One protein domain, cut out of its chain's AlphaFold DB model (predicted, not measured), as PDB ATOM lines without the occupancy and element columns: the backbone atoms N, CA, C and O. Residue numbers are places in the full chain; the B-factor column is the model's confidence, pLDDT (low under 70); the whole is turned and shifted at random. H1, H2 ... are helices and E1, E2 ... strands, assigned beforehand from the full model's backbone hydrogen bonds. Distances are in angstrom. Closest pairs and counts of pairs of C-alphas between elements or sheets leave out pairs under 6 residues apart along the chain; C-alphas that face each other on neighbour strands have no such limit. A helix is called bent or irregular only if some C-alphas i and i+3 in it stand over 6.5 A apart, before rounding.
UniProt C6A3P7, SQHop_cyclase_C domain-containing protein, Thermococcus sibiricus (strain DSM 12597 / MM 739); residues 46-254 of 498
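AT A GLANCE: This is residues 46 to 254 of the 498 residues of the protein "SQHop_cyclase_C domain-containing protein" of Thermococcus sibiricus (strain DSM 12597 / MM 739) (UniProt C6A3P7). A cluster of helices, with H3 and H5 side by side in its middle, makes one end of the domain, and a strongly twisted sheet of two hairpins, E1 with E2 and E3 with E4, runs out to the other end. H1 packs along H3 and reaches E1, H2 packs on H1, H4 on H3, and H6 and H9 on H5; residues 211 to 234 make a wide loop between H7 and H8. The printed part has 209 residues, with nine named helices and four named strands in the order H1 H2 E1 E2 H3 H4 E3 E4 H5 H6 H7 H8 H9; the antiparallel sheet has the order E1 E2 E3 E4, and the class is mixed, helices and strands. The whole is compact, with a radius of gyration of the C-alphas of 17.1 A and spans of 50 by 35 by 32 A.

HOW THE PARTS SIT: H1, residues 46 to 67, touches H2, residues 75 to 86, with its residues 55 to 65 alone, at a steep tilt of 46 degrees (closest C-alphas Ser 58 and Leu 80, 6.7 A). E1, residues 97 to 103, and E2, residues 109 to 115, form a hairpin, with N 99 and O 113 within hydrogen-bond range at 2.8 A. H3, residues 116 to 129, touches H1 at a shallow tilt of 26 degrees, the same way (Ile 63 and Ala 126, 5.2 A). H3 and H4, residues 137 to 148, form a helical hairpin (Ala 117 and Leu 146, 6.1 A). E3, residues 156 to 163, is antiparallel to E2 (N 160 and O 112, 2.8 A) and forms a hairpin with E4, residues 169 to 175 (N 159 and O 172, 2.8 A). H3 lies over E1, at a height over the sheet of 11.3 A. H5, residues 177 to 189, touches H3 at 36 degrees, only just a steep tilt (Ala 118 and Ala 179, 4.3 A), and only grazes the sheet. H5 and H6, residues 195 to 204, form a helical hairpin (Thr 184 and Ser 197, 6.3 A). H7, residues 207 to 210, and H8, residues 235 to 238, only just touch, with 3 pairs of C-alphas within 8 A (Leu 210 and Tyr 236, 5.1 A). H9, residues 240 to 248, touches H5 (Tyr 182 and Pro 242, 4.9 A). Every O i to N i+4 pair is within hydrogen-bond range in H2, H3, H4, H5, H6 and H9, and 16 of 18 in H1; H7 and H8 are too short for one.

IN THESE COORDINATES: H1 begins at C-alpha 46 (187.333, 221.397, 221.692), is 31.0 A long, and is only just irregular, with C-alphas 48 and 51 7.0 A apart. E3 is 22.6 A long, H3 19.8 A and H5 18.3 A. H9 ends at C-alpha 248 (169.186, 198.716, 201.275).

THE WHOLE: The C-alphas farthest apart, of Asp 73 and Glu 106, are 51.9 A apart. The printed part has no cut, and the link from H7 to H8 is long, 24 residues. The mean pLDDT of the printed part is 83.3; it is under 70 in residues 46 to 48, 101 to 110, 163 to 167 and 211 to 233.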
ATOM      1  N   TYR A  46     186.767 222.723 221.951       57.75
ATOM      2  CA  TYR A  46     187.333 221.397 221.692       57.75
ATOM      3  C   TYR A  46     186.641 220.288 222.497       57.75
ATOM      4  O   TYR A  46     186.247 219.262 221.944       57.75
ATOM      5  N   SER A  47     186.450 220.485 223.807       62.78
ATOM      6  CA  SER A  47     185.754 219.498 224.644       62.78
ATOM      7  C   SER A  47     184.291 219.316 224.236       62.78
ATOM      8  O   SER A  47     183.755 218.217 224.371       62.78
ATOM      9  N   PHE A  48     183.666 220.366 223.694       68.75
ATOM     10  CA  PHE A  48     182.283 220.353 223.232       68.75
ATOM     11  C   PHE A  48     182.047 219.441 222.014       68.75
ATOM     12  O   PHE A  48     180.990 218.808 221.917       68.75
ATOM     13  N   VAL A  49     183.020 219.358 221.103       72.69
ATOM     14  CA  VAL A  49     182.943 218.545 219.874       72.69
ATOM     15  C   VAL A  49     183.517 217.140 220.078       72.69
ATOM     16  O   VAL A  49     182.987 216.168 219.542       72.69
ATOM     17  N   LYS A  50     184.549 217.011 220.918       75.62
ATOM     18  CA  LYS A  50     185.323 215.776 221.092       75.62
ATOM     19  C   LYS A  50     184.476 214.531 221.364       75.62
ATOM     20  O   LYS A  50     184.695 213.503 220.735       75.62
ATOM     21  N   GLU A  51     183.525 214.593 222.296       79.94
ATOM     22  CA  GLU A  51     182.715 213.417 222.657       79.94
ATOM     23  C   GLU A  51     181.830 212.940 221.491       79.94
ATOM     24  O   GLU A  51     181.705 211.736 221.250       79.94
ATOM     25  N   SER A  52     181.255 213.892 220.753       82.50
ATOM     26  CA  SER A  52     180.426 213.645 219.570       82.50
ATOM     27  C   SER A  52     181.221 212.983 218.457       82.50
ATOM     28  O   SER A  52     180.768 212.012 217.852       82.50
ATOM     29  N   ASP A  53     182.426 213.487 218.238       78.38
ATOM     30  CA  ASP A  53     183.353 212.963 217.256       78.38
ATOM     31  C   ASP A  53     183.841 211.565 217.625       78.38
ATOM     32  O   ASP A  53     183.738 210.650 216.814       78.38
ATOM     33  N   GLU A  54     184.301 211.347 218.857       83.38
ATOM     34  CA  GLU A  54     184.757 210.027 219.299       83.38
ATOM     35  C   GLU A  54     183.683 208.948 219.131       83.38
ATOM     36  O   GLU A  54     183.987 207.863 218.635       83.38
ATOM     37  N   LEU A  55     182.431 209.227 219.524       88.88
ATOM     38  CA  LEU A  55     181.339 208.273 219.319       88.88
ATOM     39  C   LEU A  55     181.126 208.004 217.828       88.88
ATOM     40  O   LEU A  55     181.063 206.843 217.423       88.88
ATOM     41  N   TYR A  56     181.019 209.066 217.029       88.06
ATOM     42  CA  TYR A  56     180.786 208.967 215.593       88.06
ATOM     43  C   TYR A  56     181.836 208.084 214.908       88.06
ATOM     44  O   TYR A  56     181.488 207.154 214.181       88.06
ATOM     45  N   LEU A  57     183.116 208.310 215.214       83.12
ATOM     46  CA  LEU A  57     184.220 207.534 214.652       83.12
ATOM     47  C   LEU A  57     184.200 206.076 215.074       83.12
ATOM     48  O   LEU A  57     184.427 205.204 214.240       83.12
ATOM     49  N   SER A  58     183.942 205.792 216.351       86.19
ATOM     50  CA  SER A  58     183.831 204.407 216.810       86.19
ATOM     51  C   SER A  58     182.694 203.678 216.095       86.19
ATOM     52  O   SER A  58     182.879 202.538 215.674       86.19
ATOM     53  N   CYS A  59     181.558 204.341 215.872       92.88
ATOM     54  CA  CYS A  59     180.443 203.750 215.133       92.88
ATOM     55  C   CYS A  59     180.806 203.485 213.666       92.88
ATOM     56  O   CYS A  59     180.610 202.371 213.185       92.88
ATOM     57  N   LEU A  60     181.397 204.466 212.972       88.12
ATOM     58  CA  LEU A  60     181.841 204.291 211.585       88.12
ATOM     59  C   LEU A  60     182.864 203.162 211.434       88.12
ATOM     60  O   LEU A  60     182.776 202.387 210.487       88.12
ATOM     61  N   LYS A  61     183.802 203.036 212.380       83.00
ATOM     62  CA  LYS A  61     184.780 201.938 212.422       83.00
ATOM     63  C   LYS A  61     184.107 200.582 212.431       83.00
ATOM     64  O   LYS A  61     184.442 199.720 211.625       83.00
ATOM     65  N   VAL A  62     183.177 200.401 213.363       88.94
ATOM     66  CA  VAL A  62     182.477 199.131 213.530       88.94
ATOM     67  C   VAL A  62     181.667 198.802 212.279       88.94
ATOM     68  O   VAL A  62     181.763 197.679 211.795       88.94
ATOM     69  N   ILE A  63     180.961 199.780 211.701       90.56
ATOM     70  CA  ILE A  63     180.203 199.599 210.452       90.56
ATOM     71  C   ILE A  63     181.133 199.207 209.298       90.56
ATOM     72  O   ILE A  63     180.887 198.211 208.621       90.56
ATOM     73  N   ALA A  64     182.222 199.950 209.093       84.44
ATOM     74  CA  ALA A  64     183.173 199.695 208.017       84.44
ATOM     75  C   ALA A  64     183.799 198.295 208.118       84.44
ATOM     76  O   ALA A  64     183.825 197.560 207.134       84.44
ATOM     77  N   LEU A  65     184.246 197.902 209.316       81.31
ATOM     78  CA  LEU A  65     184.838 196.585 209.565       81.31
ATOM     79  C   LEU A  65     183.814 195.450 209.424       81.31
ATOM     80  O   LEU A  65     184.116 194.407 208.843       81.31
ATOM     81  N   ALA A  66     182.591 195.649 209.921       85.25
ATOM     82  CA  ALA A  66     181.519 194.671 209.774       85.25
ATOM     83  C   ALA A  66     181.196 194.418 208.294       85.25
ATOM     84  O   ALA A  66     181.081 193.262 207.876       85.25
ATOM     85  N   ARG A  67     181.133 195.485 207.490       81.75
ATOM     86  CA  ARG A  67     180.878 195.418 206.044       81.75
ATOM     87  C   ARG A  67     182.074 194.904 205.243       81.75
ATOM     88  O   ARG A  67     181.891 194.280 204.201       81.75
ATOM     89  N   SER A  68     183.297 195.062 205.750       71.62
ATOM     90  CA  SER A  68     184.504 194.517 205.120       71.62
ATOM     91  C   SER A  68     184.736 193.028 205.406       71.62
ATOM     92  O   SER A  68     185.802 192.515 205.072       71.62
ATOM     93  N   SER A  69     183.779 192.323 206.028       71.88
ATOM     94  CA  SER A  69     183.931 190.917 206.450       71.88
ATOM     95  C   SER A  69     185.090 190.690 207.436       71.88
ATOM     96  O   SER A  69     185.656 189.599 207.488       71.88
ATOM     97  N   PHE A  70     185.459 191.715 208.217       74.19
ATOM     98  CA  PHE A  70     186.471 191.573 209.263       74.19
ATOM     99  C   PHE A  70     186.012 190.539 210.309       74.19
ATOM    100  O   PHE A  70     184.818 190.520 210.637       74.19
ATOM    101  N   PRO A  71     186.910 189.697 210.861       75.81
ATOM    102  CA  PRO A  71     186.542 188.718 211.880       75.81
ATOM    103  C   PRO A  71     185.906 189.393 213.099       75.81
ATOM    104  O   PRO A  71     186.578 190.067 213.892       75.81
ATOM    105  N   LYS A  72     184.584 189.233 213.238       82.88
ATOM    106  CA  LYS A  72     183.804 189.876 214.304       82.88
ATOM    107  C   LYS A  72     184.196 189.347 215.681       82.88
ATOM    108  O   LYS A  72     184.071 190.067 216.657       82.88
ATOM    109  N   ASP A  73     184.690 188.121 215.776       84.38
ATOM    110  CA  ASP A  73     185.176 187.481 217.001       84.38
ATOM    111  C   ASP A  73     186.581 187.937 217.431       84.38
ATOM    112  O   ASP A  73     187.035 187.594 218.525       84.38
ATOM    113  N   SER A  74     187.271 188.743 216.615       83.00
ATOM    114  CA  SER A  74     188.592 189.257 216.978       83.00
ATOM    115  C   SER A  74     188.538 190.158 218.228       83.00
ATOM    116  O   SER A  74     187.616 190.970 218.377       83.00
ATOM    117  N   PRO A  75     189.551 190.095 219.118       79.56
ATOM    118  CA  PRO A  75     189.583 190.915 220.331       79.56
ATOM    119  C   PRO A  75     189.516 192.424 220.064       79.56
ATOM    120  O   PRO A  75     188.916 193.163 220.842       79.56
ATOM    121  N   ASP A  76     190.110 192.888 218.962       76.94
ATOM    122  CA  ASP A  76     190.115 194.305 218.592       76.94
ATOM    123  C   ASP A  76     188.742 194.797 218.133       76.94
ATOM    124  O   ASP A  76     188.314 195.878 218.546       76.94
ATOM    125  N   PHE A  77     188.026 193.993 217.341       81.44
ATOM    126  CA  PHE A  77     186.662 194.321 216.934       81.44
ATOM    127  C   PHE A  77     185.716 194.311 218.137       81.44
ATOM    128  O   PHE A  77     184.982 195.273 218.355       81.44
ATOM    129  N   GLN A  78     185.793 193.273 218.975       89.50
ATOM    130  CA  GLN A  78     184.978 193.172 220.187       89.50
ATOM    131  C   GLN A  78     185.237 194.333 221.154       89.50
ATOM    132  O   GLN A  78     184.298 194.894 221.713       89.50
ATOM    133  N   ARG A  79     186.492 194.775 221.293       87.00
ATOM    134  CA  ARG A  79     186.825 195.960 222.090       87.00
ATOM    135  C   ARG A  79     186.121 197.220 221.585       87.00
ATOM    136  O   ARG A  79     185.582 197.954 222.405       87.00
ATOM    137  N   LEU A  80     186.089 197.469 220.274       86.88
ATOM    138  CA  LEU A  80     185.369 198.621 219.713       86.88
ATOM    139  C   LEU A  80     183.862 198.549 219.979       86.88
ATOM    140  O   LEU A  80     183.239 199.558 220.313       86.88
ATOM    141  N   VAL A  81     183.279 197.357 219.845       94.06
ATOM    142  CA  VAL A  81     181.858 197.115 220.127       94.06
ATOM    143  C   VAL A  81     181.542 197.427 221.592       94.06
ATOM    144  O   VAL A  81     180.603 198.172 221.878       94.06
ATOM    145  N   GLU A  82     182.360 196.933 222.522       95.06
ATOM    146  CA  GLU A  82     182.197 197.206 223.953       95.06
ATOM    147  C   GLU A  82     182.470 198.678 224.311       95.06
ATOM    148  O   GLU A  82     181.775 199.247 225.157       95.06
ATOM    149  N   GLU A  83     183.407 199.346 223.631       92.81
ATOM    150  CA  GLU A  83     183.623 200.791 223.770       92.81
ATOM    151  C   GLU A  83     182.370 201.590 223.389       92.81
ATOM    152  O   GLU A  83     181.989 202.496 224.136       92.81
ATOM    153  N   ILE A  84     181.691 201.240 222.286       95.94
ATOM    154  CA  ILE A  84     180.408 201.859 221.924       95.94
ATOM    155  C   ILE A  84     179.391 201.607 223.035       95.94
ATOM    156  O   ILE A  84     178.871 202.574 223.587       95.94
ATOM    157  N   LYS A  85     179.148 200.346 223.421       97.56
ATOM    158  CA  LYS A  85     178.163 199.999 224.469       97.56
ATOM    159  C   LYS A  85     178.402 200.760 225.773       97.56
ATOM    160  O   LYS A  85     177.451 201.251 226.376       97.56
ATOM    161  N   SER A  86     179.665 200.921 226.175       96.12
ATOM    162  CA  SER A  86     180.043 201.631 227.403       96.12
ATOM    163  C   SER A  86     179.677 203.121 227.409       96.12
ATOM    164  O   SER A  86     179.583 203.722 228.480       96.12
ATOM    165  N   LYS A  87     179.441 203.719 226.232       96.38
ATOM    166  CA  LYS A  87     179.005 205.115 226.087       96.38
ATOM    167  C   LYS A  87     177.486 205.288 226.240       96.38
ATOM    168  O   LYS A  87     177.030 206.430 226.243       96.38
ATOM    169  N   GLN A  88     176.694 204.216 226.378       97.69
ATOM    170  CA  GLN A  88     175.249 204.349 226.592       97.69
ATOM    171  C   GLN A  88     174.951 205.034 227.936       97.69
ATOM    172  O   GLN A  88     175.422 204.629 229.000       97.69
ATOM    173  N   LEU A  89     174.129 206.080 227.886       96.69
ATOM    174  CA  LEU A  89     173.700 206.860 229.038       96.69
ATOM    175  C   LEU A  89     172.541 206.179 229.781       96.69
ATOM    176  O   LEU A  89     171.862 205.286 229.273       96.69
ATOM    177  N   LYS A  90     172.279 206.635 231.011       96.31
ATOM    178  CA  LYS A  90     171.232 206.067 231.884       96.31
ATOM    179  C   LYS A  90     169.826 206.124 231.278       96.31
ATOM    180  O   LYS A  90     169.009 205.265 231.592       96.31
ATOM    181  N   ASP A  91     169.549 207.127 230.448       96.44
ATOM    182  CA  ASP A  91     168.272 207.303 229.746       96.44
ATOM    183  C   ASP A  91     168.138 206.410 228.497       96.44
ATOM    184  O   ASP A  91     167.109 206.445 227.829       96.44
ATOM    185  N   GLY A  92     169.157 205.599 228.191       97.12
ATOM    186  CA  GLY A  92     169.219 204.726 227.020       97.12
ATOM    187  C   GLY A  92     169.809 205.389 225.777       97.12
ATOM    188  O   GLY A  92     170.115 204.681 224.816       97.12
ATOM    189  N   SER A  93     170.010 206.709 225.792       97.94
ATOM    190  CA  SER A  93     170.627 207.433 224.681       97.94
ATOM    191  C   SER A  93     172.133 207.203 224.601       97.94
ATOM    192  O   SER A  93     172.768 206.738 225.546       97.94
ATOM    193  N   PHE A  94     172.716 207.567 223.466       97.50
ATOM    194  CA  PHE A  94     174.158 207.728 223.306       97.50
ATOM    195  C   PHE A  94     174.509 209.217 223.189       97.50
ATOM    196  O   PHE A  94     173.619 210.043 222.937       97.50
ATOM    197  N   PRO A  95     175.794 209.585 223.367       94.88
ATOM    198  CA  PRO A  95     176.252 210.945 223.130       94.88
ATOM    199  C   PRO A  95     175.760 211.496 221.782       94.88
ATOM    200  O   PRO A  95     175.660 210.759 220.798       94.88
ATOM    201  N   PRO A  96     175.415 212.788 221.710       92.44
ATOM    202  CA  PRO A  96     174.936 213.368 220.466       92.44
ATOM    203  C   PRO A  96     176.054 213.415 219.425       92.44
ATOM    204  O   PRO A  96     177.194 213.697 219.783       92.44
ATOM    205  N   ILE A  97     175.727 213.227 218.147       90.50
ATOM    206  CA  ILE A  97     176.657 213.472 217.029       90.50
ATOM    207  C   ILE A  97     176.348 214.814 216.366       90.50
ATOM    208  O   ILE A  97     175.227 215.313 216.490       90.50
ATOM    209  N   ILE A  98     177.336 215.383 215.675       85.12
ATOM    210  CA  ILE A  98     177.146 216.571 214.836       85.12
ATOM    211  C   ILE A  98     176.367 216.160 213.586       85.12
ATOM    212  O   ILE A  98     176.723 215.178 212.933       85.12
ATOM    213  N   THR A  99     175.283 216.877 213.299       80.50
ATOM    214  CA  THR A  99     174.416 216.649 212.136       80.50
ATOM    215  C   THR A  99     174.600 217.697 211.045       80.50
ATOM    216  O   THR A  99     174.372 217.384 209.881       80.50
ATOM    217  N   ASP A 100     174.991 218.910 211.426       76.00
ATOM    218  CA  ASP A 100     175.287 220.039 210.542       76.00
ATOM    219  C   ASP A 100     176.193 221.015 211.308       76.00
ATOM    220  O   ASP A 100     176.059 221.157 212.531       76.00
ATOM    221  N   ASP A 101     177.102 221.680 210.616       66.88
ATOM    222  CA  ASP A 101     177.898 222.785 211.130       66.88
ATOM    223  C   ASP A 101     178.058 223.866 210.046       66.88
ATOM    224  O   ASP A 101     178.261 223.616 208.858       66.88
ATOM    225  N   TYR A 102     177.882 225.129 210.433       63.00
ATOM    226  CA  TYR A 102     177.957 226.200 209.445       63.00
ATOM    227  C   TYR A 102     178.317 227.564 210.023       63.00
ATOM    228  O   TYR A 102     177.792 227.973 211.064       63.00
ATOM    229  N   PRO A 103     179.179 228.326 209.324       53.09
ATOM    230  CA  PRO A 103     179.313 229.755 209.557       53.09
ATOM    231  C   PRO A 103     178.089 230.502 209.004       53.09
ATOM    232  O   PRO A 103     177.543 230.126 207.964       53.09
ATOM    233  N   LYS A 104     177.673 231.595 209.656       47.25
ATOM    234  CA  LYS A 104     176.649 232.513 209.116       47.25
ATOM    235  C   LYS A 104     177.291 233.816 208.630       47.25
ATOM    236  O   LYS A 104     178.227 234.304 209.248       47.25
ATOM    237  N   GLU A 105     176.755 234.385 207.547       43.44
ATOM    238  CA  GLU A 105     177.293 235.552 206.814       43.44
ATOM    239  C   GLU A 105     177.560 236.810 207.671       43.44
ATOM    240  O   GLU A 105     178.408 237.625 207.314       43.44
ATOM    241  N   GLU A 106     176.876 236.976 208.807       39.62
ATOM    242  CA  GLU A 106     176.900 238.201 209.617       39.62
ATOM    243  C   GLU A 106     177.651 238.013 210.951       39.62
ATOM    244  O   GLU A 106     177.058 238.042 212.029       39.62
ATOM    245  N   GLY A 107     178.975 237.839 210.885       44.03
ATOM    246  CA  GLY A 107     179.899 237.906 212.030       44.03
ATOM    247  C   GLY A 107     180.629 236.594 212.346       44.03
ATOM    248  O   GLY A 107     180.382 235.570 211.725       44.03
ATOM    249  N   GLU A 108     181.533 236.632 213.324       52.31
ATOM    250  CA  GLU A 108     182.381 235.525 213.816       52.31
ATOM    251  C   GLU A 108     181.581 234.393 214.518       52.31
ATOM    252  O   GLU A 108     181.943 233.949 215.608       52.31
ATOM    253  N   TRP A 109     180.444 233.967 213.959       59.44
ATOM    254  CA  TRP A 109     179.532 232.996 214.571       59.44
ATOM    255  C   TRP A 109     179.615 231.645 213.863       59.44
ATOM    256  O   TRP A 109     179.432 231.561 212.644       59.44
ATOM    257  N   PHE A 110     179.792 230.586 214.649       65.50
ATOM    258  CA  PHE A 110     179.755 229.202 214.176       65.50
ATOM    259  C   PHE A 110     178.570 228.470 214.778       65.50
ATOM    260  O   PHE A 110     178.421 228.420 215.998       65.50
ATOM    261  N   TYR A 111     177.721 227.896 213.932       72.75
ATOM    262  CA  TYR A 111     176.595 227.091 214.376       72.75
ATOM    263  C   TYR A 111     176.954 225.612 214.346       72.75
ATOM    264  O   TYR A 111     177.569 225.139 213.396       72.75
ATOM    265  N   TRP A 112     176.543 224.893 215.388       78.44
ATOM    266  CA  TRP A 112     176.685 223.445 215.500       78.44
ATOM    267  C   TRP A 112     175.323 222.835 215.781       78.44
ATOM    268  O   TRP A 112     174.676 223.181 216.775       78.44
ATOM    269  N   GLU A 113     174.905 221.885 214.962       85.38
ATOM    270  CA  GLU A 113     173.716 221.086 215.209       85.38
ATOM    271  C   GLU A 113     174.122 219.726 215.758       85.38
ATOM    272  O   GLU A 113     174.856 218.975 215.122       85.38
ATOM    273  N   LYS A 114     173.642 219.395 216.957       89.88
ATOM    274  CA  LYS A 114     173.942 218.124 217.619       89.88
ATOM    275  C   LYS A 114     172.662 217.366 217.918       89.88
ATOM    276  O   LYS A 114     171.749 217.921 218.532       89.88
ATOM    277  N   SER A 115     172.607 216.083 217.574       93.69
ATOM    278  CA  SER A 115     171.442 215.245 217.867       93.69
ATOM    279  C   SER A 115     171.806 213.991 218.646       93.69
ATOM    280  O   SER A 115     172.575 213.141 218.189       93.69
ATOM    281  N   LYS A 116     171.186 213.851 219.826       95.44
ATOM    282  CA  LYS A 116     171.198 212.603 220.604       95.44
ATOM    283  C   LYS A 116     170.438 211.491 219.895       95.44
ATOM    284  O   LYS A 116     170.842 210.337 219.996       95.44
ATOM    285  N   ALA A 117     169.361 211.820 219.179       97.44
ATOM    286  CA  ALA A 117     168.613 210.841 218.402       97.44
ATOM    287  C   ALA A 117     169.480 210.274 217.271       97.44
ATOM    288  O   ALA A 117     169.603 209.058 217.164       97.44
ATOM    289  N   ALA A 118     170.178 211.136 216.522       96.88
ATOM    290  CA  ALA A 118     171.119 210.692 215.494       96.88
ATOM    291  C   ALA A 118     172.259 209.842 216.083       96.88
ATOM    292  O   ALA A 118     172.557 208.773 215.561       96.88
ATOM    293  N   GLY A 119     172.856 210.272 217.204       97.06
ATOM    294  CA  GLY A 119     173.945 209.531 217.852       97.06
ATOM    295  C   GLY A 119     173.507 208.174 218.404       97.06
ATOM    296  O   GLY A 119     174.197 207.176 218.215       97.06
ATOM    297  N   THR A 120     172.321 208.115 219.013       98.62
ATOM    298  CA  THR A 120     171.707 206.863 219.481       98.62
ATOM    299  C   THR A 120     171.425 205.930 218.317       98.62
ATOM    300  O   THR A 120     171.780 204.756 218.370       98.62
ATOM    301  N   ALA A 121     170.822 206.448 217.247       98.62
ATOM    302  CA  ALA A 121     170.482 205.636 216.096       98.62
ATOM    303  C   ALA A 121     171.727 205.093 215.375       98.62
ATOM    304  O   ALA A 121     171.786 203.902 215.078       98.62
ATOM    305  N   LEU A 122     172.756 205.925 215.180       98.19
ATOM    306  CA  LEU A 122     174.039 205.512 214.607       98.19
ATOM    307  C   LEU A 122     174.737 204.440 215.457       98.19
ATOM    308  O   LEU A 122     175.209 203.444 214.912       98.19
ATOM    309  N   ALA A 123     174.790 204.623 216.779       98.44
ATOM    310  CA  ALA A 123     175.411 203.652 217.676       98.44
ATOM    311  C   ALA A 123     174.704 202.297 217.613       98.44
ATOM    312  O   ALA A 123     175.359 201.264 217.498       98.44
ATOM    313  N   LEU A 124     173.370 202.289 217.625       98.69
ATOM    314  CA  LEU A 124     172.609 201.051 217.510       98.69
ATOM    315  C   LEU A 124     172.750 200.400 216.128       98.69
ATOM    316  O   LEU A 124     172.914 199.187 216.073       98.69
ATOM    317  N   LEU A 125     172.767 201.168 215.031       98.38
ATOM    318  CA  LEU A 125     173.075 200.630 213.697       98.38
ATOM    319  C   LEU A 125     174.449 199.947 213.675       98.38
ATOM    320  O   LEU A 125     174.563 198.822 213.197       98.38
ATOM    321  N   ALA A 126     175.471 200.578 214.260       97.38
ATOM    322  CA  ALA A 126     176.807 199.994 214.361       97.38
ATOM    323  C   ALA A 126     176.824 198.699 215.189       97.38
ATOM    324  O   ALA A 126     177.454 197.722 214.790       97.38
ATOM    325  N   LEU A 127     176.109 198.657 216.317       98.19
ATOM    326  CA  LEU A 127     175.992 197.444 217.129       98.19
ATOM    327  C   LEU A 127     175.267 196.320 216.374       98.19
ATOM    328  O   LEU A 127     175.714 195.175 216.414       98.19
ATOM    329  N   LEU A 128     174.191 196.629 215.645       97.19
ATOM    330  CA  LEU A 128     173.478 195.642 214.827       97.19
ATOM    331  C   LEU A 128     174.370 195.088 213.704       97.19
ATOM    332  O   LEU A 128     174.416 193.875 213.508       97.19
ATOM    333  N   GLU A 129     175.142 195.939 213.021       93.69
ATOM    334  CA  GLU A 129     176.149 195.510 212.035       93.69
ATOM    335  C   GLU A 129     177.223 194.607 212.666       93.69
ATOM    336  O   GLU A 129     177.657 193.613 212.075       93.69
ATOM    337  N   ALA A 130     177.604 194.879 213.916       93.94
ATOM    338  CA  ALA A 130     178.507 194.027 214.688       93.94
ATOM    339  C   ALA A 130     177.902 192.673 215.101       93.94
ATOM    340  O   ALA A 130     178.633 191.810 215.587       93.94
ATOM    341  N   GLY A 131     176.605 192.449 214.871       94.62
ATOM    342  CA  GLY A 131     175.899 191.224 215.248       94.62
ATOM    343  C   GLY A 131     175.281 191.263 216.648       94.62
ATOM    344  O   GLY A 131     174.905 190.213 217.168       94.62
ATOM    345  N   GLU A 132     175.165 192.442 217.263       96.88
ATOM    346  CA  GLU A 132     174.417 192.605 218.508       96.88
ATOM    347  C   GLU A 132     172.949 192.208 218.296       96.88
ATOM    348  O   GLU A 132     172.320 192.574 217.302       96.88
ATOM    349  N   SER A 133     172.387 191.458 219.247       96.75
ATOM    350  CA  SER A 133     170.997 191.010 219.150       96.75
ATOM    351  C   SER A 133     170.026 192.200 219.190       96.75
ATOM    352  O   SER A 133     170.125 193.016 220.109       96.75
ATOM    353  N   PRO A 134     169.010 192.260 218.304       96.25
ATOM    354  CA  PRO A 134     167.940 193.261 218.368       96.25
ATOM    355  C   PRO A 134     167.215 193.329 219.721       96.25
ATOM    356  O   PRO A 134     166.677 194.368 220.091       96.25
ATOM    357  N   ASN A 135     167.216 192.220 220.469       96.25
ATOM    358  CA  ASN A 135     166.561 192.100 221.772       96.25
ATOM    359  C   ASN A 135     167.512 192.346 222.952       96.25
ATOM    360  O   ASN A 135     167.127 192.126 224.102       96.25
ATOM    361  N   SER A 136     168.761 192.749 222.703       97.56
ATOM    362  CA  SER A 136     169.693 193.027 223.790       97.56
ATOM    363  C   SER A 136     169.263 194.252 224.593       97.56
ATOM    364  O   SER A 136     168.490 195.106 224.138       97.56
ATOM    365  N   GLU A 137     169.750 194.341 225.831       97.62
ATOM    366  CA  GLU A 137     169.386 195.430 226.734       97.62
ATOM    367  C   GLU A 137     169.804 196.796 226.172       97.62
ATOM    368  O   GLU A 137     169.019 197.746 226.232       97.62
ATOM    369  N   VAL A 138     171.000 196.884 225.576       97.88
ATOM    370  CA  VAL A 138     171.522 198.122 224.979       97.88
ATOM    371  C   VAL A 138     170.640 198.595 223.822       97.88
ATOM    372  O   VAL A 138     170.258 199.769 223.790       97.88
ATOM    373  N   VAL A 139     170.227 197.683 222.935       98.25
ATOM    374  CA  VAL A 139     169.346 197.996 221.801       98.25
ATOM    375  C   VAL A 139     167.960 198.402 222.295       98.25
ATOM    376  O   VAL A 139     167.466 199.479 221.956       98.25
ATOM    377  N   THR A 140     167.364 197.609 223.186       98.06
ATOM    378  CA  THR A 140     166.020 197.872 223.723       98.06
ATOM    379  C   THR A 140     165.940 199.220 224.444       98.06
ATOM    380  O   THR A 140     164.955 199.948 224.295       98.06
ATOM    381  N   LYS A 141     166.967 199.590 225.223       98.38
ATOM    382  CA  LYS A 141     167.028 200.897 225.899       98.38
ATOM    383  C   LYS A 141     167.127 202.057 224.912       98.38
ATOM    384  O   LYS A 141     166.396 203.031 225.069       98.38
ATOM    385  N   GLY A 142     167.977 201.947 223.891       98.50
ATOM    386  CA  GLY A 142     168.116 203.008 222.894       98.50
ATOM    387  C   GLY A 142     166.865 203.180 222.027       98.50
ATOM    388  O   GLY A 142     166.469 204.310 221.756       98.50
ATOM    389  N   ILE A 143     166.160 202.093 221.692       98.31
ATOM    390  CA  ILE A 143     164.858 202.182 221.010       98.31
ATOM    391  C   ILE A 143     163.835 202.914 221.883       98.31
ATOM    392  O   ILE A 143     163.162 203.826 221.405       98.31
ATOM    393  N   LYS A 144     163.730 202.559 223.174       98.25
ATOM    394  CA  LYS A 144     162.824 203.249 224.110       98.25
ATOM    395  C   LYS A 144     163.119 204.745 224.179       98.25
ATOM    396  O   LYS A 144     162.183 205.539 224.166       98.25
ATOM    397  N   PHE A 145     164.399 205.124 224.203       98.50
ATOM    398  CA  PHE A 145     164.802 206.526 224.126       98.50
ATOM    399  C   PHE A 145     164.312 207.191 222.832       98.50
ATOM    400  O   PHE A 145     163.682 208.245 222.900       98.50
ATOM    401  N   LEU A 146     164.559 206.584 221.664       98.31
ATOM    402  CA  LEU A 146     164.163 207.155 220.371       98.31
ATOM    403  C   LEU A 146     162.648 207.342 220.265       98.31
ATOM    404  O   LEU A 146     162.203 208.425 219.897       98.31
ATOM    405  N   LEU A 147     161.861 206.329 220.636       97.50
ATOM    406  CA  LEU A 147     160.398 206.397 220.584       97.50
ATOM    407  C   LEU A 147     159.833 207.457 221.540       97.50
ATOM    408  O   LEU A 147     158.896 208.160 221.180       97.50
ATOM    409  N   ALA A 148     160.420 207.609 222.731       97.00
ATOM    410  CA  ALA A 148     159.991 208.617 223.702       97.00
ATOM    411  C   ALA A 148     160.359 210.059 223.302       97.00
ATOM    412  O   ALA A 148     159.760 210.997 223.818       97.00
ATOM    413  N   ASN A 149     161.340 210.239 222.410       95.88
ATOM    414  CA  ASN A 149     161.847 211.552 221.986       95.88
ATOM    415  C   ASN A 149     161.497 211.895 220.527       95.88
ATOM    416  O   ASN A 149     162.074 212.822 219.953       95.88
ATOM    417  N   LYS A 150     160.562 211.160 219.915       95.50
ATOM    418  CA  LYS A 150     159.976 211.524 218.622       95.50
ATOM    419  C   LYS A 150     159.023 212.706 218.818       95.50
ATOM    420  O   LYS A 150     158.163 212.665 219.696       95.50
ATOM    421  N   THR A 151     159.164 213.752 218.008       91.31
ATOM    422  CA  THR A 151     158.229 214.884 217.962       91.31
ATOM    423  C   THR A 151     157.359 214.727 216.728       91.31
ATOM    424  O   THR A 151     157.836 214.960 215.622       91.31
ATOM    425  N   GLU A 152     156.108 214.300 216.921       90.94
ATOM    426  CA  GLU A 152     155.187 213.953 215.829       90.94
ATOM    427  C   GLU A 152     155.828 212.928 214.876       90.94
ATOM    428  O   GLU A 152     155.938 211.743 215.215       90.94
ATOM    429  N   ASP A 153     156.329 213.393 213.733       94.62
ATOM    430  CA  ASP A 153     156.883 212.570 212.662       94.62
ATOM    431  C   ASP A 153     158.406 212.646 212.544       94.62
ATOM    432  O   ASP A 153     158.997 211.887 211.780       94.62
ATOM    433  N   TYR A 154     159.075 213.473 213.348       96.25
ATOM    434  CA  TYR A 154     160.507 213.737 213.212       96.25
ATOM    435  C   TYR A 154     161.272 213.698 214.542       96.25
ATOM    436  O   TYR A 154     160.705 213.644 215.634       96.25
ATOM    437  N   TRP A 155     162.602 213.743 214.444       97.50
ATOM    438  CA  TRP A 155     163.512 213.935 215.574       97.50
ATOM    439  C   TRP A 155     164.258 215.261 215.447       97.50
ATOM    440  O   TRP A 155     164.399 215.829 214.361       97.50
ATOM    441  N   THR A 156     164.731 215.774 216.579       94.75
ATOM    442  CA  THR A 156     165.331 217.105 216.665       94.75
ATOM    443  C   THR A 156     166.860 217.072 216.751       94.75
ATOM    444  O   THR A 156     167.487 216.073 217.130       94.75
ATOM    445  N   SER A 157     167.466 218.204 216.398       92.12
ATOM    446  CA  SER A 157     168.836 218.580 216.750       92.12
ATOM    447  C   SER A 157     168.786 219.793 217.675       92.12
ATOM    448  O   SER A 157     167.941 220.676 217.525       92.12
ATOM    449  N   THR A 158     169.708 219.857 218.633       90.75
ATOM    450  CA  THR A 158     169.982 221.093 219.366       90.75
ATOM    451  C   THR A 158     170.978 221.927 218.574       90.75
ATOM    452  O   THR A 158     172.066 221.447 218.258       90.75
ATOM    453  N   VAL A 159     170.618 223.177 218.297       86.31
ATOM    454  CA  VAL A 159     171.487 224.165 217.661       86.31
ATOM    455  C   VAL A 159     172.245 224.922 218.742       86.31
ATOM    456  O   VAL A 159     171.662 225.447 219.700       86.31
ATOM    457  N   TYR A 160     173.550 225.005 218.559       82.62
ATOM    458  CA  TYR A 160     174.468 225.797 219.354       82.62
ATOM    459  C   TYR A 160     175.120 226.841 218.469       82.62
ATOM    460  O   TYR A 160     175.242 226.655 217.266       82.62
ATOM    461  N   MET A 161     175.531 227.933 219.084       78.31
ATOM    462  CA  MET A 161     176.213 229.038 218.443       78.31
ATOM    463  C   MET A 161     177.461 229.333 219.257       78.31
ATOM    464  O   MET A 161     177.359 229.647 220.443       78.31
ATOM    465  N   ASP A 162     178.618 229.185 218.636       70.50
ATOM    466  CA  ASP A 162     179.894 229.616 219.175       70.50
ATOM    467  C   ASP A 162     180.168 231.046 218.717       70.50
ATOM    468  O   ASP A 162     180.015 231.373 217.538       70.50
ATOM    469  N   TRP A 163     180.536 231.896 219.668       66.31
ATOM    470  CA  TRP A 163     180.947 233.267 219.409       66.31
ATOM    471  C   TRP A 163     182.149 233.588 220.280       66.31
ATOM    472  O   TRP A 163     182.096 233.393 221.495       66.31
ATOM    473  N   GLU A 164     183.201 234.151 219.686       59.09
ATOM    474  CA  GLU A 164     184.496 234.383 220.343       59.09
ATOM    475  C   GLU A 164     184.375 235.095 221.701       59.09
ATOM    476  O   GLU A 164     185.133 234.828 222.633       59.09
ATOM    477  N   LYS A 165     183.390 235.996 221.840       59.09
ATOM    478  CA  LYS A 165     183.189 236.799 223.055       59.09
ATOM    479  C   LYS A 165     182.373 236.108 224.143       59.09
ATOM    480  O   LYS A 165     182.499 236.483 225.307       59.09
ATOM    481  N   THR A 166     181.504 235.158 223.795       65.44
ATOM    482  CA  THR A 166     180.584 234.520 224.760       65.44
ATOM    483  C   THR A 166     180.765 233.015 224.889       65.44
ATOM    484  O   THR A 166     180.136 232.411 225.756       65.44
ATOM    485  N   GLY A 167     181.601 232.414 224.043       68.31
ATOM    486  CA  GLY A 167     181.706 230.972 223.879       68.31
ATOM    487  C   GLY A 167     180.406 230.344 223.375       68.31
ATOM    488  O   GLY A 167     179.496 231.022 222.886       68.31
ATOM    489  N   ILE A 168     180.315 229.025 223.541       76.88
ATOM    490  CA  ILE A 168     179.219 228.205 223.023       76.88
ATOM    491  C   ILE A 168     177.925 228.439 223.805       76.88
ATOM    492  O   ILE A 168     177.831 228.167 225.005       76.88
ATOM    493  N   LYS A 169     176.882 228.855 223.089       80.69
ATOM    494  CA  LYS A 169     175.536 229.078 223.613       80.69
ATOM    495  C   LYS A 169     174.517 228.195 222.903       80.69
ATOM    496  O   LYS A 169     174.457 228.157 221.679       80.69
ATOM    497  N   ARG A 170     173.654 227.524 223.669       87.81
ATOM    498  CA  ARG A 170     172.484 226.815 223.123       87.81
ATOM    499  C   ARG A 170     171.468 227.827 222.590       87.81
ATOM    500  O   ARG A 170     171.043 228.713 223.331       87.81
ATOM    501  N   ILE A 171     171.069 227.663 221.334       85.94
ATOM    502  CA  ILE A 171     170.047 228.481 220.671       85.94
ATOM    503  C   ILE A 171     168.664 227.870 220.865       85.94
ATOM    504  O   ILE A 171     167.741 228.559 221.287       85.94
ATOM    505  N   GLY A 172     168.524 226.572 220.604       86.69
ATOM    506  CA  GLY A 172     167.234 225.895 220.690       86.69
ATOM    507  C   GLY A 172     167.271 224.492 220.106       86.69
ATOM    508  O   GLY A 172     168.324 224.018 219.687       86.69
ATOM    509  N   GLU A 173     166.116 223.838 220.091       91.19
ATOM    510  CA  GLU A 173     165.904 222.552 219.428       91.19
ATOM    511  C   GLU A 173     165.018 222.738 218.204       91.19
ATOM    512  O   GLU A 173     164.016 223.449 218.257       91.19
ATOM    513  N   PHE A 174     165.410 222.103 217.105       90.81
ATOM    514  CA  PHE A 174     164.773 222.247 215.801       90.81
ATOM    515  C   PHE A 174     164.654 220.881 215.128       90.81
ATOM    516  O   PHE A 174     165.422 219.966 215.429       90.81
ATOM    517  N   SER A 175     163.693 220.731 214.217       91.88
ATOM    518  CA  SER A 175     163.549 219.523 213.398       91.88
ATOM    519  C   SER A 175     164.831 219.239 212.614       91.88
ATOM    520  O   SER A 175     165.379 220.151 211.993       91.88
ATOM    521  N   SER A 176     165.282 217.985 212.603       92.62
ATOM    522  CA  SER A 176     166.547 217.591 211.981       92.62
ATOM    523  C   SER A 176     166.340 216.508 210.932       92.62
ATOM    524  O   SER A 176     165.882 215.403 211.236       92.62
ATOM    525  N   LEU A 177     166.718 216.824 209.690       93.69
ATOM    526  CA  LEU A 177     166.660 215.888 208.567       93.69
ATOM    527  C   LEU A 177     167.549 214.668 208.810       93.69
ATOM    528  O   LEU A 177     167.095 213.532 208.704       93.69
ATOM    529  N   VAL A 178     168.790 214.914 209.227       94.06
ATOM    530  CA  VAL A 178     169.780 213.878 209.533       94.06
ATOM    531  C   VAL A 178     169.306 212.987 210.680       94.06
ATOM    532  O   VAL A 178     169.321 211.765 210.553       94.06
ATOM    533  N   ALA A 179     168.851 213.575 211.795       96.06
ATOM    534  CA  ALA A 179     168.403 212.791 212.945       96.06
ATOM    535  C   ALA A 179     167.193 211.921 212.609       96.06
ATOM    536  O   ALA A 179     167.143 210.756 213.005       96.06
ATOM    537  N   THR A 180     166.251 212.473 211.845       97.94
ATOM    538  CA  THR A 180     165.059 211.742 211.418       97.94
ATOM    539  C   THR A 180     165.420 210.618 210.457       97.94
ATOM    540  O   THR A 180     164.925 209.509 210.638       97.94
ATOM    541  N   ALA A 181     166.334 210.836 209.505       97.62
ATOM    542  CA  ALA A 181     166.797 209.787 208.596       97.62
ATOM    543  C   ALA A 181     167.475 208.627 209.350       97.62
ATOM    544  O   ALA A 181     167.131 207.470 209.121       97.62
ATOM    545  N   TYR A 182     168.371 208.919 210.302       98.25
ATOM    546  CA  TYR A 182     169.009 207.887 211.130       98.25
ATOM    547  C   TYR A 182     168.005 207.097 211.975       98.25
ATOM    548  O   TYR A 182     168.046 205.866 211.986       98.25
ATOM    549  N   ALA A 183     167.103 207.788 212.679       98.31
ATOM    550  CA  ALA A 183     166.094 207.131 213.502       98.31
ATOM    551  C   ALA A 183     165.144 206.275 212.648       98.31
ATOM    552  O   ALA A 183     164.864 205.136 213.012       98.31
ATOM    553  N   THR A 184     164.718 206.786 211.488       98.38
ATOM    554  CA  THR A 184     163.875 206.066 210.518       98.38
ATOM    555  C   THR A 184     164.575 204.802 210.023       98.38
ATOM    556  O   THR A 184     163.986 203.726 210.094       98.38
ATOM    557  N   ALA A 185     165.840 204.904 209.597       98.00
ATOM    558  CA  ALA A 185     166.629 203.770 209.113       98.00
ATOM    559  C   ALA A 185     166.729 202.651 210.160       98.00
ATOM    560  O   ALA A 185     166.427 201.491 209.882       98.00
ATOM    561  N   LEU A 186     167.100 203.008 211.393       98.44
ATOM    562  CA  LEU A 186     167.230 202.050 212.485       98.44
ATOM    563  C   LEU A 186     165.891 201.409 212.864       98.44
ATOM    564  O   LEU A 186     165.804 200.190 213.003       98.44
ATOM    565  N   LEU A 187     164.860 202.226 213.088       98.31
ATOM    566  CA  LEU A 187     163.558 201.741 213.543       98.31
ATOM    567  C   LEU A 187     162.921 200.829 212.494       98.31
ATOM    568  O   LEU A 187     162.378 199.785 212.857       98.31
ATOM    569  N   HIS A 188     163.060 201.164 211.209       97.50
ATOM    570  CA  HIS A 188     162.618 200.291 210.131       97.50
ATOM    571  C   HIS A 188     163.333 198.938 210.156       97.50
ATOM    572  O   HIS A 188     162.669 197.904 210.162       97.50
ATOM    573  N   LYS A 189     164.672 198.942 210.257       95.88
ATOM    574  CA  LYS A 189     165.490 197.720 210.335       95.88
ATOM    575  C   LYS A 189     165.065 196.789 211.478       95.88
ATOM    576  O   LYS A 189     165.251 195.578 211.413       95.88
ATOM    577  N   LEU A 190     164.485 197.355 212.533       96.50
ATOM    578  CA  LEU A 190     163.989 196.642 213.710       96.50
ATOM    579  C   LEU A 190     162.485 196.313 213.655       96.50
ATOM    580  O   LEU A 190     161.933 195.832 214.644       96.50
ATOM    581  N   GLY A 191     161.815 196.559 212.526       96.25
ATOM    582  CA  GLY A 191     160.414 196.201 212.295       96.25
ATOM    583  C   GLY A 191     159.380 197.196 212.833       96.25
ATOM    584  O   GLY A 191     158.200 196.853 212.926       96.25
ATOM    585  N   TYR A 192     159.780 198.418 213.195       97.06
ATOM    586  CA  TYR A 192     158.840 199.461 213.613       97.06
ATOM    587  C   TYR A 192     158.207 200.151 212.397       97.06
ATOM    588  O   TYR A 192     158.838 200.320 211.353       97.06
ATOM    589  N   ASN A 193     156.956 200.600 212.544       95.38
ATOM    590  CA  ASN A 193     156.310 201.421 211.523       95.38
ATOM    591  C   ASN A 193     156.939 202.821 211.508       95.38
ATOM    592  O   ASN A 193     156.876 203.545 212.501       95.38
ATOM    593  N   VAL A 194     157.514 203.191 210.366       96.62
ATOM    594  CA  VAL A 194     158.177 204.482 210.150       96.62
ATOM    595  C   VAL A 194     157.552 205.290 209.011       96.62
ATOM    596  O   VAL A 194     158.180 206.224 208.532       96.62
ATOM    597  N   THR A 195     156.340 204.936 208.563       95.62
ATOM    598  CA  THR A 195     155.698 205.533 207.373       95.62
ATOM    599  C   THR A 195     155.684 207.059 207.431       95.62
ATOM    600  O   THR A 195     156.185 207.703 206.512       95.62
ATOM    601  N   ASP A 196     155.211 207.635 208.537       96.75
ATOM    602  CA  ASP A 196     155.090 209.092 208.672       96.75
ATOM    603  C   ASP A 196     156.463 209.776 208.741       96.75
ATOM    604  O   ASP A 196     156.690 210.820 208.135       96.75
ATOM    605  N   SER A 197     157.430 209.149 209.418       97.38
ATOM    606  CA  SER A 197     158.799 209.670 209.504       97.38
ATOM    607  C   SER A 197     159.545 209.595 208.185       97.38
ATOM    608  O   SER A 197     160.298 210.507 207.849       97.38
ATOM    609  N   TRP A 198     159.319 208.534 207.418       96.56
ATOM    610  CA  TRP A 198     159.857 208.415 206.077       96.56
ATOM    611  C   TRP A 198     159.243 209.451 205.134       96.56
ATOM    612  O   TRP A 198     159.980 210.095 204.389       96.56
ATOM    613  N   GLU A 199     157.928 209.667 205.195       95.88
ATOM    614  CA  GLU A 199     157.277 210.710 204.399       95.88
ATOM    615  C   GLU A 199     157.817 212.097 204.759       95.88
ATOM    616  O   GLU A 199     158.170 212.884 203.879       95.88
ATOM    617  N   TRP A 200     158.008 212.369 206.053       96.31
ATOM    618  CA  TRP A 200     158.644 213.602 206.500       96.31
ATOM    619  C   TRP A 200     160.070 213.747 205.943       96.31
ATOM    620  O   TRP A 200     160.431 214.828 205.469       96.31
ATOM    621  N   VAL A 201     160.876 212.674 205.947       95.69
ATOM    622  CA  VAL A 201     162.224 212.674 205.346       95.69
ATOM    623  C   VAL A 201     162.145 212.974 203.854       95.69
ATOM    624  O   VAL A 201     162.866 213.857 203.404       95.69
ATOM    625  N   ARG A 202     161.260 212.311 203.098       94.00
ATOM    626  CA  ARG A 202     161.090 212.540 201.653       94.00
ATOM    627  C   ARG A 202     160.770 213.993 201.331       94.00
ATOM    628  O   ARG A 202     161.475 214.611 200.544       94.00
ATOM    629  N   VAL A 203     159.759 214.557 201.991       92.06
ATOM    630  CA  VAL A 203     159.318 215.943 201.755       92.06
ATOM    631  C   VAL A 203     160.425 216.956 202.085       92.06
ATOM    632  O   VAL A 203     160.544 218.000 201.436       92.06
ATOM    633  N   ASN A 204     161.263 216.658 203.081       92.00
ATOM    634  CA  ASN A 204     162.338 217.552 203.513       92.00
ATOM    635  C   ASN A 204     163.691 217.274 202.843       92.00
ATOM    636  O   ASN A 204     164.592 218.107 202.954       92.00
ATOM    637  N   LEU A 205     163.853 216.161 202.133       91.44
ATOM    638  CA  LEU A 205     165.058 215.840 201.384       91.44
ATOM    639  C   LEU A 205     165.008 216.554 200.030       91.44
ATOM    640  O   LEU A 205     164.540 216.011 199.043       91.44
ATOM    641  N   ASN A 206     165.475 217.798 199.992       86.62
ATOM    642  CA  ASN A 206     165.508 218.631 198.790       86.62
ATOM    643  C   ASN A 206     166.826 219.408 198.705       86.62
ATOM    644  O   ASN A 206     167.538 219.537 199.705       86.62
ATOM    645  N   ALA A 207     167.141 219.951 197.522       78.75
ATOM    646  CA  ALA A 207     168.387 220.682 197.281       78.75
ATOM    647  C   ALA A 207     168.630 221.766 198.343       78.75
ATOM    648  O   ALA A 207     169.695 221.805 198.946       78.75
ATOM    649  N   LYS A 208     167.605 222.563 198.679       77.75
ATOM    650  CA  LYS A 208     167.705 223.622 199.695       77.75
ATOM    651  C   LYS A 208     168.127 223.096 201.065       77.75
ATOM    652  O   LYS A 208     168.888 223.777 201.734       77.75
ATOM    653  N   ASN A 209     167.643 221.941 201.506       80.12
ATOM    654  CA  ASN A 209     168.012 221.381 202.809       80.12
ATOM    655  C   ASN A 209     169.345 220.617 202.767       80.12
ATOM    656  O   ASN A 209     170.065 220.608 203.761       80.12
ATOM    657  N   LEU A 210     169.702 220.032 201.622       77.94
ATOM    658  CA  LEU A 210     171.002 219.389 201.392       77.94
ATOM    659  C   LEU A 210     172.148 220.399 201.314       77.94
ATOM    660  O   LEU A 210     173.272 220.109 201.722       77.94
ATOM    661  N   THR A 211     171.845 221.589 200.794       69.12
ATOM    662  CA  THR A 211     172.794 222.670 200.543       69.12
ATOM    663  C   THR A 211     172.381 223.942 201.267       69.12
ATOM    664  O   THR A 211     172.616 225.035 200.758       69.12
ATOM    665  N   ARG A 212     171.736 223.840 202.435       59.81
ATOM    666  CA  ARG A 212     171.157 224.986 203.171       59.81
ATOM    667  C   ARG A 212     172.156 226.119 203.429       59.81
ATOM    668  O   ARG A 212     171.752 227.270 203.553       59.81
ATOM    669  N   ASN A 213     173.443 225.789 203.386       51.91
ATOM    670  CA  ASN A 213     174.579 226.678 203.608       51.91
ATOM    671  C   ASN A 213     175.258 227.161 202.298       51.91
ATOM    672  O   ASN A 213     176.244 227.894 202.339       51.91
ATOM    673  N   TYR A 214     174.711 226.805 201.129       44.03
ATOM    674  CA  TYR A 214     175.076 227.323 199.801       44.03
ATOM    675  C   TYR A 214     174.244 228.543 199.394       44.03
ATOM    676  O   TYR A 214     174.119 228.829 198.202       44.03
ATOM    677  N   SER A 215     173.672 229.305 200.333       36.56
ATOM    678  CA  SER A 215     173.264 230.671 199.999       36.56
ATOM    679  C   SER A 215     174.465 231.359 199.337       36.56
ATOM    680  O   SER A 215     175.514 231.550 199.949       36.56
ATOM    681  N   PHE A 216     174.325 231.625 198.035       39.22
ATOM    682  CA  PHE A 216     175.359 232.024 197.071       39.22
ATOM    683  C   PHE A 216     176.032 233.385 197.386       39.22
ATOM    684  O   PHE A 216     176.686 233.966 196.524       39.22
ATOM    685  N   GLY A 217     175.869 233.906 198.607       32.97
ATOM    686  CA  GLY A 217     176.472 235.129 199.138       32.97
ATOM    687  C   GLY A 217     177.568 234.900 200.185       32.97
ATOM    688  O   GLY A 217     178.188 235.866 200.629       32.97
ATOM    689  N   ASN A 218     177.857 233.649 200.557       32.59
ATOM    690  CA  ASN A 218     178.834 233.347 201.598       32.59
ATOM    691  C   ASN A 218     180.233 233.919 201.267       32.59
ATOM    692  O   ASN A 218     180.873 233.590 200.270       32.59
ATOM    693  N   PHE A 219     180.792 234.731 202.167       31.02
ATOM    694  CA  PHE A 219     182.186 235.206 202.097       31.02
ATOM    695  C   PHE A 219     183.214 234.054 202.020       31.02
ATOM    696  O   PHE A 219     184.349 234.252 201.571       31.02
ATOM    697  N   PHE A 220     182.763 232.853 202.389       30.70
ATOM    698  CA  PHE A 220     183.435 231.564 202.361       30.70
ATOM    699  C   PHE A 220     183.108 230.679 201.134       30.70
ATOM    700  O   PHE A 220     183.562 229.542 201.111       30.70
ATOM    701  N   THR A 221     182.378 231.145 200.102       31.81
ATOM    702  CA  THR A 221     182.022 230.371 198.878       31.81
ATOM    703  C   THR A 221     183.213 230.079 197.950       31.81
ATOM    704  O   THR A 221     183.186 230.359 196.755       31.81
ATOM    705  N   GLY A 222     184.294 229.566 198.524       38.22
ATOM    706  CA  GLY A 222     185.492 229.083 197.866       38.22
ATOM    707  C   GLY A 222     185.687 227.570 198.014       38.22
ATOM    708  O   GLY A 222     186.817 227.120 197.832       38.22
ATOM    709  N   PHE A 223     184.677 226.823 198.484       45.06
ATOM    710  CA  PHE A 223     184.861 225.481 199.043       45.06
ATOM    711  C   PHE A 223     184.620 224.353 198.048       45.06
ATOM    712  O   PHE A 223     183.515 224.215 197.531       45.06
ATOM    713  N   LEU A 224     185.671 223.538 197.895       52.16
ATOM    714  CA  LEU A 224     185.741 222.193 197.317       52.16
ATOM    715  C   LEU A 224     184.468 221.375 197.617       52.16
ATOM    716  O   LEU A 224     184.049 221.333 198.770       52.16
ATOM    717  N   PHE A 225     183.838 220.781 196.592       56.28
ATOM    718  CA  PHE A 225     182.663 219.906 196.739       56.28
ATOM    719  C   PHE A 225     182.969 218.490 196.233       56.28
ATOM    720  O   PHE A 225     183.358 218.349 195.067       56.28
ATOM    721  N   PRO A 226     182.710 217.437 197.030       62.72
ATOM    722  CA  PRO A 226     182.369 217.450 198.465       62.72
ATOM    723  C   PRO A 226     183.455 218.124 199.315       62.72
ATOM    724  O   PRO A 226     184.481 218.491 198.763       62.72
ATOM    725  N   GLN A 227     183.263 218.381 200.607       63.41
ATOM    726  CA  GLN A 227     184.264 219.116 201.385       63.41
ATOM    727  C   GLN A 227     185.377 218.172 201.873       63.41
ATOM    728  O   GLN A 227     185.081 217.113 202.421       63.41
ATOM    729  N   PRO A 228     186.669 218.532 201.727       52.03
ATOM    730  CA  PRO A 228     187.762 217.722 202.267       52.03
ATOM    731  C   PRO A 228     187.966 217.938 203.774       52.03
ATOM    732  O   PRO A 228     188.809 217.285 204.381       52.03
ATOM    733  N   TYR A 229     187.245 218.887 204.381       55.16
ATOM    734  CA  TYR A 229     187.399 219.254 205.784       55.16
ATOM    735  C   TYR A 229     186.284 218.635 206.617       55.16
ATOM    736  O   TYR A 229     185.159 219.116 206.619       55.16
ATOM    737  N   ARG A 230     186.636 217.613 207.397       51.22
ATOM    738  CA  ARG A 230     185.749 216.968 208.379       51.22
ATOM    739  C   ARG A 230     185.157 217.945 209.402       51.22
ATOM    740  O   ARG A 230     184.082 217.687 209.936       51.22
ATOM    741  N   ASP A 231     185.871 219.030 209.701       48.31
ATOM    742  CA  ASP A 231     185.441 220.040 210.674       48.31
ATOM    743  C   ASP A 231     184.199 220.822 210.226       48.31
ATOM    744  O   ASP A 231     183.682 221.602 211.022       48.31
ATOM    745  N   PHE A 232     183.778 220.634 208.965       58.81
ATOM    746  CA  PHE A 232     182.538 221.159 208.420       58.81
ATOM    747  C   PHE A 232     181.708 220.042 207.758       58.81
ATOM    748  O   PHE A 232     181.843 219.781 206.565       58.81
ATOM    749  N   ARG A 233     180.868 219.348 208.532       68.44
ATOM    750  CA  ARG A 233     179.904 218.368 208.025       68.44
ATOM    751  C   ARG A 233     178.641 219.025 207.505       68.44
ATOM    752  O   ARG A 233     177.733 219.391 208.252       68.44
ATOM    753  N   MET A 234     178.506 218.986 206.190       74.12
ATOM    754  CA  MET A 234     177.272 219.398 205.535       74.12
ATOM    755  C   MET A 234     176.176 218.324 205.663       74.12
ATOM    756  O   MET A 234     176.475 217.124 205.742       74.12
ATOM    757  N   PRO A 235     174.883 218.701 205.587       80.31
ATOM    758  CA  PRO A 235     173.784 217.742 205.668       80.31
ATOM    759  C   PRO A 235     173.893 216.594 204.658       80.31
ATOM    760  O   PRO A 235     173.599 215.452 205.008       80.31
ATOM    761  N   TYR A 236     174.361 216.851 203.427       84.62
ATOM    762  CA  TYR A 236     174.528 215.799 202.413       84.62
ATOM    763  C   TYR A 236     175.585 214.747 202.800       84.62
ATOM    764  O   TYR A 236     175.479 213.596 202.386       84.62
ATOM    765  N   GLU A 237     176.588 215.096 203.607       85.56
ATOM    766  CA  GLU A 237     177.611 214.155 204.084       85.56
ATOM    767  C   GLU A 237     177.039 213.299 205.208       85.56
ATOM    768  O   GLU A 237     177.084 212.066 205.150       85.56
ATOM    769  N   SER A 238     176.394 213.953 206.175       87.94
ATOM    770  CA  SER A 238     175.735 213.315 207.317       87.94
ATOM    771  C   SER A 238     174.572 212.393 206.921       87.94
ATOM    772  O   SER A 238     174.236 211.476 207.675       87.94
ATOM    773  N   LEU A 239     173.965 212.614 205.749       92.12
ATOM    774  CA  LEU A 239     172.863 211.809 205.210       92.12
ATOM    775  C   LEU A 239     173.300 210.572 204.419       92.12
ATOM    776  O   LEU A 239     172.472 209.683 204.233       92.12
ATOM    777  N   THR A 240     174.566 210.469 203.994       91.25
ATOM    778  CA  THR A 240     175.042 209.335 203.174       91.25
ATOM    779  C   THR A 240     174.701 207.977 203.784       91.25
ATOM    780  O   THR A 240     174.082 207.134 203.143       91.25
ATOM    781  N   LEU A 241     175.071 207.780 205.047       93.06
ATOM    782  CA  LEU A 241     174.904 206.517 205.750       93.06
ATOM    783  C   LEU A 241     173.433 206.155 206.045       93.06
ATOM    784  O   LEU A 241     173.041 205.032 205.730       93.06
ATOM    785  N   PRO A 242     172.582 207.031 206.619       96.06
ATOM    786  CA  PRO A 242     171.188 206.669 206.867       96.06
ATOM    787  C   PRO A 242     170.393 206.466 205.571       96.06
ATOM    788  O   PRO A 242     169.547 205.576 205.526       96.06
ATOM    789  N   LEU A 243     170.682 207.226 204.505       95.50
ATOM    790  CA  LEU A 243     170.055 207.001 203.198       95.50
ATOM    791  C   LEU A 243     170.507 205.685 202.562       95.50
ATOM    792  O   LEU A 243     169.689 205.013 201.934       95.50
ATOM    793  N   LEU A 244     171.766 205.287 202.762       93.81
ATOM    794  CA  LEU A 244     172.263 203.977 202.344       93.81
ATOM    795  C   LEU A 244     171.477 202.846 203.008       93.81
ATOM    796  O   LEU A 244     170.925 202.012 202.297       93.81
ATOM    797  N   TYR A 245     171.333 202.872 204.335       94.88
ATOM    798  CA  TYR A 245     170.525 201.873 205.044       94.88
ATOM    799  C   TYR A 245     169.069 201.850 204.575       94.88
ATOM    800  O   TYR A 245     168.519 200.781 204.342       94.88
ATOM    801  N   LEU A 246     168.433 203.012 204.411       94.56
ATOM    802  CA  LEU A 246     167.052 203.075 203.922       94.56
ATOM    803  C   LEU A 246     166.924 202.470 202.517       94.56
ATOM    804  O   LEU A 246     165.985 201.722 202.253       94.56
ATOM    805  N   THR A 247     167.881 202.749 201.633       92.12
ATOM    806  CA  THR A 247     167.892 202.212 200.265       92.12
ATOM    807  C   THR A 247     168.086 200.695 200.252       92.12
ATOM    808  O   THR A 247     167.390 199.998 199.516       92.12
ATOM    809  N   GLU A 248     168.974 200.164 201.100       89.94
ATOM    810  CA  GLU A 248     169.186 198.716 201.275       89.94
ATOM    811  C   GLU A 248     167.922 197.991 201.770       89.94
ATOM    812  O   GLU A 248     167.678 196.847 201.391       89.94
ATOM    813  N   GLU A 249     167.083 198.671 202.553       89.94
ATOM    814  CA  GLU A 249     165.789 198.163 203.035       89.94
ATOM    815  C   GLU A 249     164.626 198.454 202.050       89.94
ATOM    816  O   GLU A 249     163.454 198.228 202.352       89.94
ATOM    817  N   GLY A 250     164.929 198.937 200.837       90.19
ATOM    818  CA  GLY A 250     163.969 199.086 199.737       90.19
ATOM    819  C   GLY A 250     163.257 200.439 199.646       90.19
ATOM    820  O   GLY A 250     162.376 200.606 198.791       90.19
ATOM    821  N   PHE A 251     163.625 201.423 200.470       91.88
ATOM    822  CA  PHE A 251     163.109 202.784 200.326       91.88
ATOM    823  C   PHE A 251     163.721 203.474 199.109       91.88
ATOM    824  O   PHE A 251     164.909 203.353 198.826       91.88
ATOM    825  N   LYS A 252     162.899 204.242 198.389       88.75
ATOM    826  CA  LYS A 252     163.335 204.995 197.211       88.75
ATOM    827  C   LYS A 252     163.427 206.473 197.530       88.75
ATOM    828  O   LYS A 252     162.405 207.107 197.793       88.75
ATOM    829  N   VAL A 253     164.642 207.001 197.476       84.31
ATOM    830  CA  VAL A 253     164.888 208.442 197.486       84.31
ATOM    831  C   VAL A 253     164.354 209.046 196.184       84.31
ATOM    832  O   VAL A 253     164.455 208.427 195.126       84.31
ATOM    833  N   ASP A 254     163.753 210.231 196.264       83.69
ATOM    834  CA  ASP A 254     163.242 210.926 195.085       83.69
ATOM    835  C   ASP A 254     164.379 211.316 194.126       83.69
ATOM    836  O   ASP A 254     165.499 211.620 194.541       83.69
TER     837      ASP A 254